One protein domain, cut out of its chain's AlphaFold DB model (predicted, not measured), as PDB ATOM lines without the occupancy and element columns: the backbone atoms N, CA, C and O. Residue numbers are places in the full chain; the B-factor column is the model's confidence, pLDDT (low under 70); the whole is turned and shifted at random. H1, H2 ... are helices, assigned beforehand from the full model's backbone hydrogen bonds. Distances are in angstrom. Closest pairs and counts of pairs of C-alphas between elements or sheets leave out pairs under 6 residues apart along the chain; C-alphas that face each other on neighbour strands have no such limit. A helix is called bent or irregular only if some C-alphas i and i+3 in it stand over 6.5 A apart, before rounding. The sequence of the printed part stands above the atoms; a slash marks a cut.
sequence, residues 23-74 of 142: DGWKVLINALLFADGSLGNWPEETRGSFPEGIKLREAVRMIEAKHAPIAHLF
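Overview. This is residues 23 to 74 of the 142 residues of an uncharacterized protein of Bradyrhizobium australiense (UniProt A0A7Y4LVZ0). Two helices, H1 and H2, stand about perpendicular to each other, and a short third helix, H3, makes a corner with the end of H2 and turns back toward the end of H1. A long loop, residues 35 to 55, joins H1 to H2, and its part round Glu 52 reaches the end of the domain away from H3, with the C-alphas of Glu 52 and Pro 69, the two farthest apart, 29.0 A from each other. The printed part has 52 residues with three named helices, in the order H1, H2, H3, and no named strand; its class is all helix. It is compact, with a radius of gyration of the C-alphas of 10.3 A and spans of 28 by 19 by 18 A.

Along the chain. H1 holds residues 23 to 34 and is 16.9 A long, from C-alpha 23 at (317.686, 261.951, 247.795) to C-alpha 34 at (303.425, 261.577, 238.743). H2 holds residues 56 to 66 and is 15.5 A long, beginning at C-alpha 56 at (317.317, 254.726, 234.371). H3 holds residues 68 to 73, is 9.9 A long and ends at C-alpha 73 at (300.629, 252.069, 240.364). H3 is irregular: C-alphas 69 and 72 are 7.7 A apart.

Arrangement. H1 and H2 only just touch, with 3 pairs of C-alphas within 8 A, and H1 does so with residues 25 to 29 alone. Their closest C-alphas, those of Ile 29 and Ile 63, are 7.2 A apart, and their lines are about perpendicular at 87 degrees. H2 and H3 touch only at the corner by their tight link; their closest C-alphas, those of Glu 64 and Ala 71, are 4.9 A apart. They run opposite ways at a steep tilt of 54 degrees. H1 and H3 are close but not clearly touching, with the closest C-alphas, those of Leu 33 and Leu 73, 7.3 A apart. They run the same way at a steep tilt of 48 degrees. In H1 and H2 every O i to N i+4 pair is within hydrogen-bond range; in H3 0 of 2 are, beside 2 of 3 O i to N i+3 pairs.

Size, cuts and confidence. The two C-alphas farthest apart, those of Glu 52 and Pro 69, are 29.0 A apart. The printed part has no cut. The link from H1 to H2, 21 residues, is long. The mean pLDDT of the printed part is 93.4, and no printed residue is under 70.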
ATOM      1  N   ASP A  23     318.334 260.771 248.379       91.31
ATOM      2  CA  ASP A  23     317.686 261.951 247.795       91.31
ATOM      3  C   ASP A  23     317.355 261.737 246.310       91.31
ATOM      4  O   ASP A  23     316.263 262.087 245.863       91.31
ATOM      5  N   GLY A  24     318.236 261.061 245.567       93.75
ATOM      6  CA  GLY A  24     317.986 260.658 244.184       93.75
ATOM      7  C   GLY A  24     316.843 259.649 244.063       93.75
ATOM      8  O   GLY A  24     315.967 259.806 243.210       93.75
ATOM      9  N   TRP A  25     316.803 258.646 244.947       95.06
ATOM     10  CA  TRP A  25     315.704 257.680 245.016       95.06
ATOM     11  C   TRP A  25     314.371 258.357 245.302       95.06
ATOM     12  O   TRP A  25     313.383 258.084 244.622       95.06
ATOM     13  N   LYS A  26     314.347 259.293 246.254       94.62
ATOM     14  CA  LYS A  26     313.158 260.075 246.594       94.62
ATOM     15  C   LYS A  26     312.611 260.842 245.393       94.62
ATOM     16  O   LYS A  26     311.409 260.775 245.132       94.62
ATOM     17  N   VAL A  27     313.467 261.551 244.656       95.38
ATOM     18  CA  VAL A  27     313.037 262.300 243.464       95.38
ATOM     19  C   VAL A  27     312.529 261.352 242.379       95.38
ATOM     20  O   VAL A  27     311.488 261.616 241.779       95.38
ATOM     21  N   LEU A  28     313.207 260.222 242.160       96.12
ATOM     22  CA  LEU A  28     312.808 259.255 241.139       96.12
ATOM     23  C   LEU A  28     311.472 258.568 241.467       96.12
ATOM     24  O   LEU A  28     310.625 258.447 240.586       96.12
ATOM     25  N   ILE A  29     311.248 258.182 242.728       95.94
ATOM     26  CA  ILE A  29     309.957 257.652 243.199       95.94
ATOM     27  C   ILE A  29     308.851 258.687 242.983       95.94
ATOM     28  O   ILE A  29     307.790 258.352 242.461       95.94
ATOM     29  N   ASN A  30     309.105 259.953 243.332       95.44
ATOM     30  CA  ASN A  30     308.138 261.022 243.104       95.44
ATOM     31  C   ASN A  30     307.813 261.164 241.608       95.44
ATOM     32  O   ASN A  30     306.648 261.159 241.225       95.44
ATOM     33  N   ALA A  31     308.828 261.192 240.743       96.56
ATOM     34  CA  ALA A  31     308.624 261.252 239.297       96.56
ATOM     35  C   ALA A  31     307.798 260.066 238.768       96.56
ATOM     36  O   ALA A  31     306.924 260.265 237.931       96.56
ATOM     37  N   LEU A  32     308.016 258.851 239.279       96.94
ATOM     38  CA  LEU A  32     307.242 257.663 238.898       96.94
ATOM     39  C   LEU A  32     305.772 257.726 239.338       96.94
ATOM     40  O   LEU A  32     304.904 257.243 238.612       96.94
ATOM     41  N   LEU A  33     305.479 258.317 240.499       96.75
ATOM     42  CA  LEU A  33     304.101 258.508 240.972       96.75
ATOM     43  C   LEU A  33     303.327 259.514 240.110       96.75
ATOM     44  O   LEU A  33     302.117 259.361 239.929       96.75
ATOM     45  N   PHE A  34     304.014 260.529 239.583       96.69
ATOM     46  CA  PHE A  34     303.425 261.577 238.743       96.69
ATOM     47  C   PHE A  34     303.502 261.293 237.238       96.69
ATOM     48  O   PHE A  34     302.839 261.974 236.463       96.69
ATOM     49  N   ALA A  35     304.268 260.294 236.805       95.94
ATOM     50  CA  ALA A  35     304.353 259.922 235.400       95.94
ATOM     51  C   ALA A  35     303.040 259.302 234.894       95.94
ATOM     52  O   ALA A  35     302.411 258.507 235.594       95.94
ATOM     53  N   ASP A  36     302.677 259.622 233.652       93.44
ATOM     54  CA  ASP A  36     301.631 258.953 232.874       93.44
ATOM     55  C   ASP A  36     302.307 258.138 231.759       93.44
ATOM     56  O   ASP A  36     302.611 258.635 230.674       93.44
ATOM     57  N   GLY A  37     302.683 256.908 232.099       93.44
ATOM     58  CA  GLY A  37     303.548 256.025 231.325       93.44
ATOM     59  C   GLY A  37     304.973 255.898 231.876       93.44
ATOM     60  O   GLY A  37     305.302 256.303 232.991       93.44
ATOM     61  N   SER A  38     305.845 255.280 231.079       91.88
ATOM     62  CA  SER A  38     307.246 255.045 231.437       91.88
ATOM     63  C   SER A  38     308.090 256.319 231.353       91.88
ATOM     64  O   SER A  38     307.988 257.065 230.377       91.88
ATOM     65  N   LEU A  39     309.013 256.511 232.300       93.31
ATOM     66  CA  LEU A  39     309.979 257.613 232.246       93.31
ATOM     67  C   LEU A  39     310.928 257.463 231.045       93.31
ATOM     68  O   LEU A  39     311.687 256.496 230.951       93.31
ATOM     69  N   GLY A  40     310.900 258.445 230.139       90.38
ATOM     70  CA  GLY A  40     311.793 258.499 228.978       90.38
ATOM     71  C   GLY A  40     313.194 259.027 229.300       90.38
ATOM     72  O   GLY A  40     314.164 258.603 228.680       90.38
ATOM     73  N   ASN A  41     313.303 259.910 230.294       92.50
ATOM     74  CA  ASN A  41     314.545 260.554 230.718       92.50
ATOM     75  C   ASN A  41     314.644 260.573 232.246       92.50
ATOM     76  O   ASN A  41     313.648 260.394 232.949       92.50
ATOM     77  N   TRP A  42     315.856 260.800 232.755       93.81
ATOM     78  CA  TRP A  42     316.046 261.079 234.174       93.81
ATOM     79  C   TRP A  42     315.292 262.358 234.565       93.81
ATOM     80  O   TRP A  42     315.302 263.309 233.778       93.81
ATOM     81  N   PRO A  43     314.683 262.412 235.762       92.19
ATOM     82  CA  PRO A  43     314.198 263.671 236.309       92.19
ATOM     83  C   PRO A  43     315.354 264.669 236.456       92.19
ATOM     84  O   PRO A  43     316.520 264.273 236.584       92.19
ATOM     85  N   GLU A  44     315.026 265.958 236.414       86.88
ATOM     86  CA  GLU A  44     316.001 267.049 236.469       86.88
ATOM     87  C   GLU A  44     316.959 266.883 237.659       86.88
ATOM     88  O   GLU A  44     316.559 266.450 238.741       86.88
ATOM     89  N   GLU A  45     318.252 267.111 237.402       78.19
ATOM     90  CA  GLU A  45     319.360 267.023 238.371       78.19
ATOM     91  C   GLU A  45     319.491 265.690 239.146       78.19
ATOM     92  O   GLU A  45     320.368 265.522 239.990       78.19
ATOM     93  N   THR A  46     318.697 264.671 238.810       87.19
ATOM     94  CA  THR A  46     318.625 263.427 239.589       87.19
ATOM     95  C   THR A  46     319.756 262.466 239.236       87.19
ATOM     96  O   THR A  46     320.245 261.740 240.099       87.19
ATOM     97  N   ARG A  47     320.246 262.481 237.985       84.31
ATOM     98  CA  ARG A  47     321.296 261.555 237.520       84.31
ATOM     99  C   ARG A  47     322.591 261.655 238.330       84.31
ATOM    100  O   ARG A  47     323.242 260.629 238.526       84.31
ATOM    101  N   GLY A  48     322.947 262.860 238.781       85.44
ATOM    102  CA  GLY A  48     324.157 263.120 239.568       85.44
ATOM    103  C   GLY A  48     324.117 262.526 240.978       85.44
ATOM    104  O   GLY A  48     325.161 262.354 241.594       85.44
ATOM    105  N   SER A  49     322.930 262.153 241.465       88.31
ATOM    106  CA  SER A  49     322.764 261.505 242.771       88.31
ATOM    107  C   SER A  49     323.098 260.013 242.754       88.31
ATOM    108  O   SER A  49     323.112 259.396 243.814       88.31
ATOM    109  N   PHE A  50     323.341 259.418 241.580       90.50
ATOM    110  CA  PHE A  50     323.569 257.983 241.416       90.50
ATOM    111  C   PHE A  50     324.969 257.666 240.880       90.50
ATOM    112  O   PHE A  50     325.510 258.464 240.109       90.50
ATOM    113  N   PRO A  51     325.516 256.464 241.161       87.12
ATOM    114  CA  PRO A  51     326.804 256.033 240.629       87.12
ATOM    115  C   PRO A  51     326.888 256.138 239.104       87.12
ATOM    116  O   PRO A  51     325.892 256.031 238.373       87.12
ATOM    117  N   GLU A  52     328.096 256.337 238.591       85.31
ATOM    118  CA  GLU A  52     328.327 256.343 237.152       85.31
ATOM    119  C   GLU A  52     327.943 254.980 236.540       85.31
ATOM    120  O   GLU A  52     328.062 253.933 237.170       85.31
ATOM    121  N   GLY A  53     327.380 254.985 235.330       85.94
ATOM    122  CA  GLY A  53     326.981 253.756 234.630       85.94
ATOM    123  C   GLY A  53     325.594 253.182 234.961       85.94
ATOM    124  O   GLY A  53     325.071 252.422 234.141       85.94
ATOM    125  N   ILE A  54     324.929 253.575 236.062       91.25
ATOM    126  CA  ILE A  54     323.531 253.157 236.284       91.25
ATOM    127  C   ILE A  54     322.621 253.662 235.152       91.25
ATOM    128  O   ILE A  54     322.695 254.823 234.725       91.25
ATOM    129  N   LYS A  55     321.750 252.779 234.657       94.00
ATOM    130  CA  LYS A  55     320.726 253.103 233.657       94.00
ATOM    131  C   LYS A  55     319.406 253.407 234.357       94.00
ATOM    132  O   LYS A  55     319.054 252.725 235.311       94.00
ATOM    133  N   LEU A  56     318.632 254.356 233.824       94.38
ATOM    134  CA  LEU A  56     317.317 254.726 234.371       94.38
ATOM    135  C   LEU A  56     316.402 253.509 234.543       94.38
ATOM    136  O   LEU A  56     315.829 253.316 235.604       94.38
ATOM    137  N   ARG A  57     316.319 252.648 233.520       94.94
ATOM    138  CA  ARG A  57     315.505 251.423 233.575       94.94
ATOM    139  C   ARG A  57     315.904 250.496 234.721       94.94
ATOM    140  O   ARG A  57     315.040 249.840 235.281       94.94
ATOM    141  N   GLU A  58     317.190 250.442 235.053       95.38
ATOM    142  CA  GLU A  58     317.672 249.623 236.162       95.38
ATOM    143  C   GLU A  58     317.282 250.241 237.504       95.38
ATOM    144  O   GLU A  58     316.748 249.554 238.366       95.38
ATOM    145  N   ALA A  59     317.447 251.559 237.650       95.44
ATOM    146  CA  ALA A  59     316.989 252.285 238.833       95.44
ATOM    147  C   ALA A  59     315.473 252.120 239.060       95.44
ATOM    148  O   ALA A  59     315.043 251.842 240.177       95.44
ATOM    149  N   VAL A  60     314.666 252.215 238.000       96.38
ATOM    150  CA  VAL A  60     313.213 251.989 238.075       96.38
ATOM    151  C   VAL A  60     312.897 250.560 238.525       96.38
ATOM    152  O   VAL A  60     312.091 250.390 239.433       96.38
ATOM    153  N   ARG A  61     313.576 249.539 237.986       96.62
ATOM    154  CA  ARG A  61     313.389 248.142 238.421       96.62
ATOM    155  C   ARG A  61     313.715 247.929 239.896       96.62
ATOM    156  O   ARG A  61     313.018 247.177 240.569       96.62
ATOM    157  N   MET A  62     314.757 248.585 240.405       96.38
ATOM    158  CA  MET A  62     315.107 248.516 241.826       96.38
ATOM    159  C   MET A  62     314.018 249.139 242.708       96.38
ATOM    160  O   MET A  62     313.645 248.552 243.724       96.38
ATOM    161  N   ILE A  63     313.444 250.272 242.287       96.56
ATOM    162  CA  ILE A  63     312.281 250.873 242.953       96.56
ATOM    163  C   ILE A  63     311.082 249.918 242.912       96.56
ATOM    164  O   ILE A  63     310.474 249.658 243.945       96.56
ATOM    165  N   GLU A  64     310.745 249.361 241.749       97.00
ATOM    166  CA  GLU A  64     309.627 248.418 241.604       97.00
ATOM    167  C   GLU A  64     309.801 247.179 242.491       97.00
ATOM    168  O   GLU A  64     308.838 246.731 243.108       97.00
ATOM    169  N   ALA A  65     311.026 246.660 242.615       96.75
ATOM    170  CA  ALA A  65     311.333 245.537 243.495       96.75
ATOM    171  C   ALA A  65     311.159 245.901 244.981       96.75
ATOM    172  O   ALA A  65     310.499 245.167 245.719       96.75
ATOM    173  N   LYS A  66     311.690 247.053 245.418       95.44
ATOM    174  CA  LYS A  66     311.523 247.564 246.792       95.44
ATOM    175  C   LYS A  66     310.052 247.822 247.131       95.44
ATOM    176  O   LYS A  66     309.619 247.558 248.251       95.44
ATOM    177  N   HIS A  67     309.281 248.316 246.164       96.12
ATOM    178  CA  HIS A  67     307.885 248.727 246.315       96.12
ATOM    179  C   HIS A  67     306.904 247.776 245.620       96.12
ATOM    180  O   HIS A  67     305.846 248.213 245.165       96.12
ATOM    181  N   ALA A  68     307.211 246.476 245.578       96.75
ATOM    182  CA  ALA A  68     306.411 245.474 244.868       96.75
ATOM    183  C   ALA A  68     304.884 245.565 245.108       96.75
ATOM    184  O   ALA A  68     304.139 245.476 244.129       96.75
ATOM    185  N   PRO A  69     304.376 245.829 246.336       96.62
ATOM    186  CA  PRO A  69     302.934 245.958 246.569       96.62
ATOM    187  C   PRO A  69     302.251 247.090 245.788       96.62
ATOM    188  O   PRO A  69     301.063 246.993 245.497       96.62
ATOM    189  N   ILE A  70     302.983 248.154 245.444       96.31
ATOM    190  CA  ILE A  70     302.456 249.334 244.741       96.31
ATOM    191  C   ILE A  70     303.097 249.553 243.368       96.31
ATOM    192  O   ILE A  70     302.758 250.522 242.699       96.31
ATOM    193  N   ALA A  71     303.998 248.674 242.921       97.19
ATOM    194  CA  ALA A  71     304.744 248.857 241.674       97.19
ATOM    195  C   ALA A  71     303.826 249.055 240.454       97.19
ATOM    196  O   ALA A  71     304.090 249.892 239.599       97.19
ATOM    197  N   HIS A  72     302.690 248.353 240.432       96.62
ATOM    198  CA  HIS A  72     301.658 248.465 239.396       96.62
ATOM    199  C   HIS A  72     300.961 249.839 239.329       96.62
ATOM    200  O   HIS A  72     300.202 250.090 238.396       96.62
ATOM    201  N   LEU A  73     301.178 250.713 240.317       96.94
ATOM    202  CA  LEU A  73     300.629 252.069 240.364       96.94
ATOM    203  C   LEU A  73     301.600 253.118 239.809       96.94
ATOM    204  O   LEU A  73     301.178 254.244 239.532       96.94
ATOM    205  N   PHE A  74     302.879 252.785 239.624       97.25
ATOM    206  CA  PHE A  74     303.831 253.693 238.985       97.25
ATOM    207  C   PHE A  74     303.493 253.891 237.506       97.25
ATOM    208  O   PHE A  74     303.033 252.974 236.829       97.25
TER     209      PHE A  74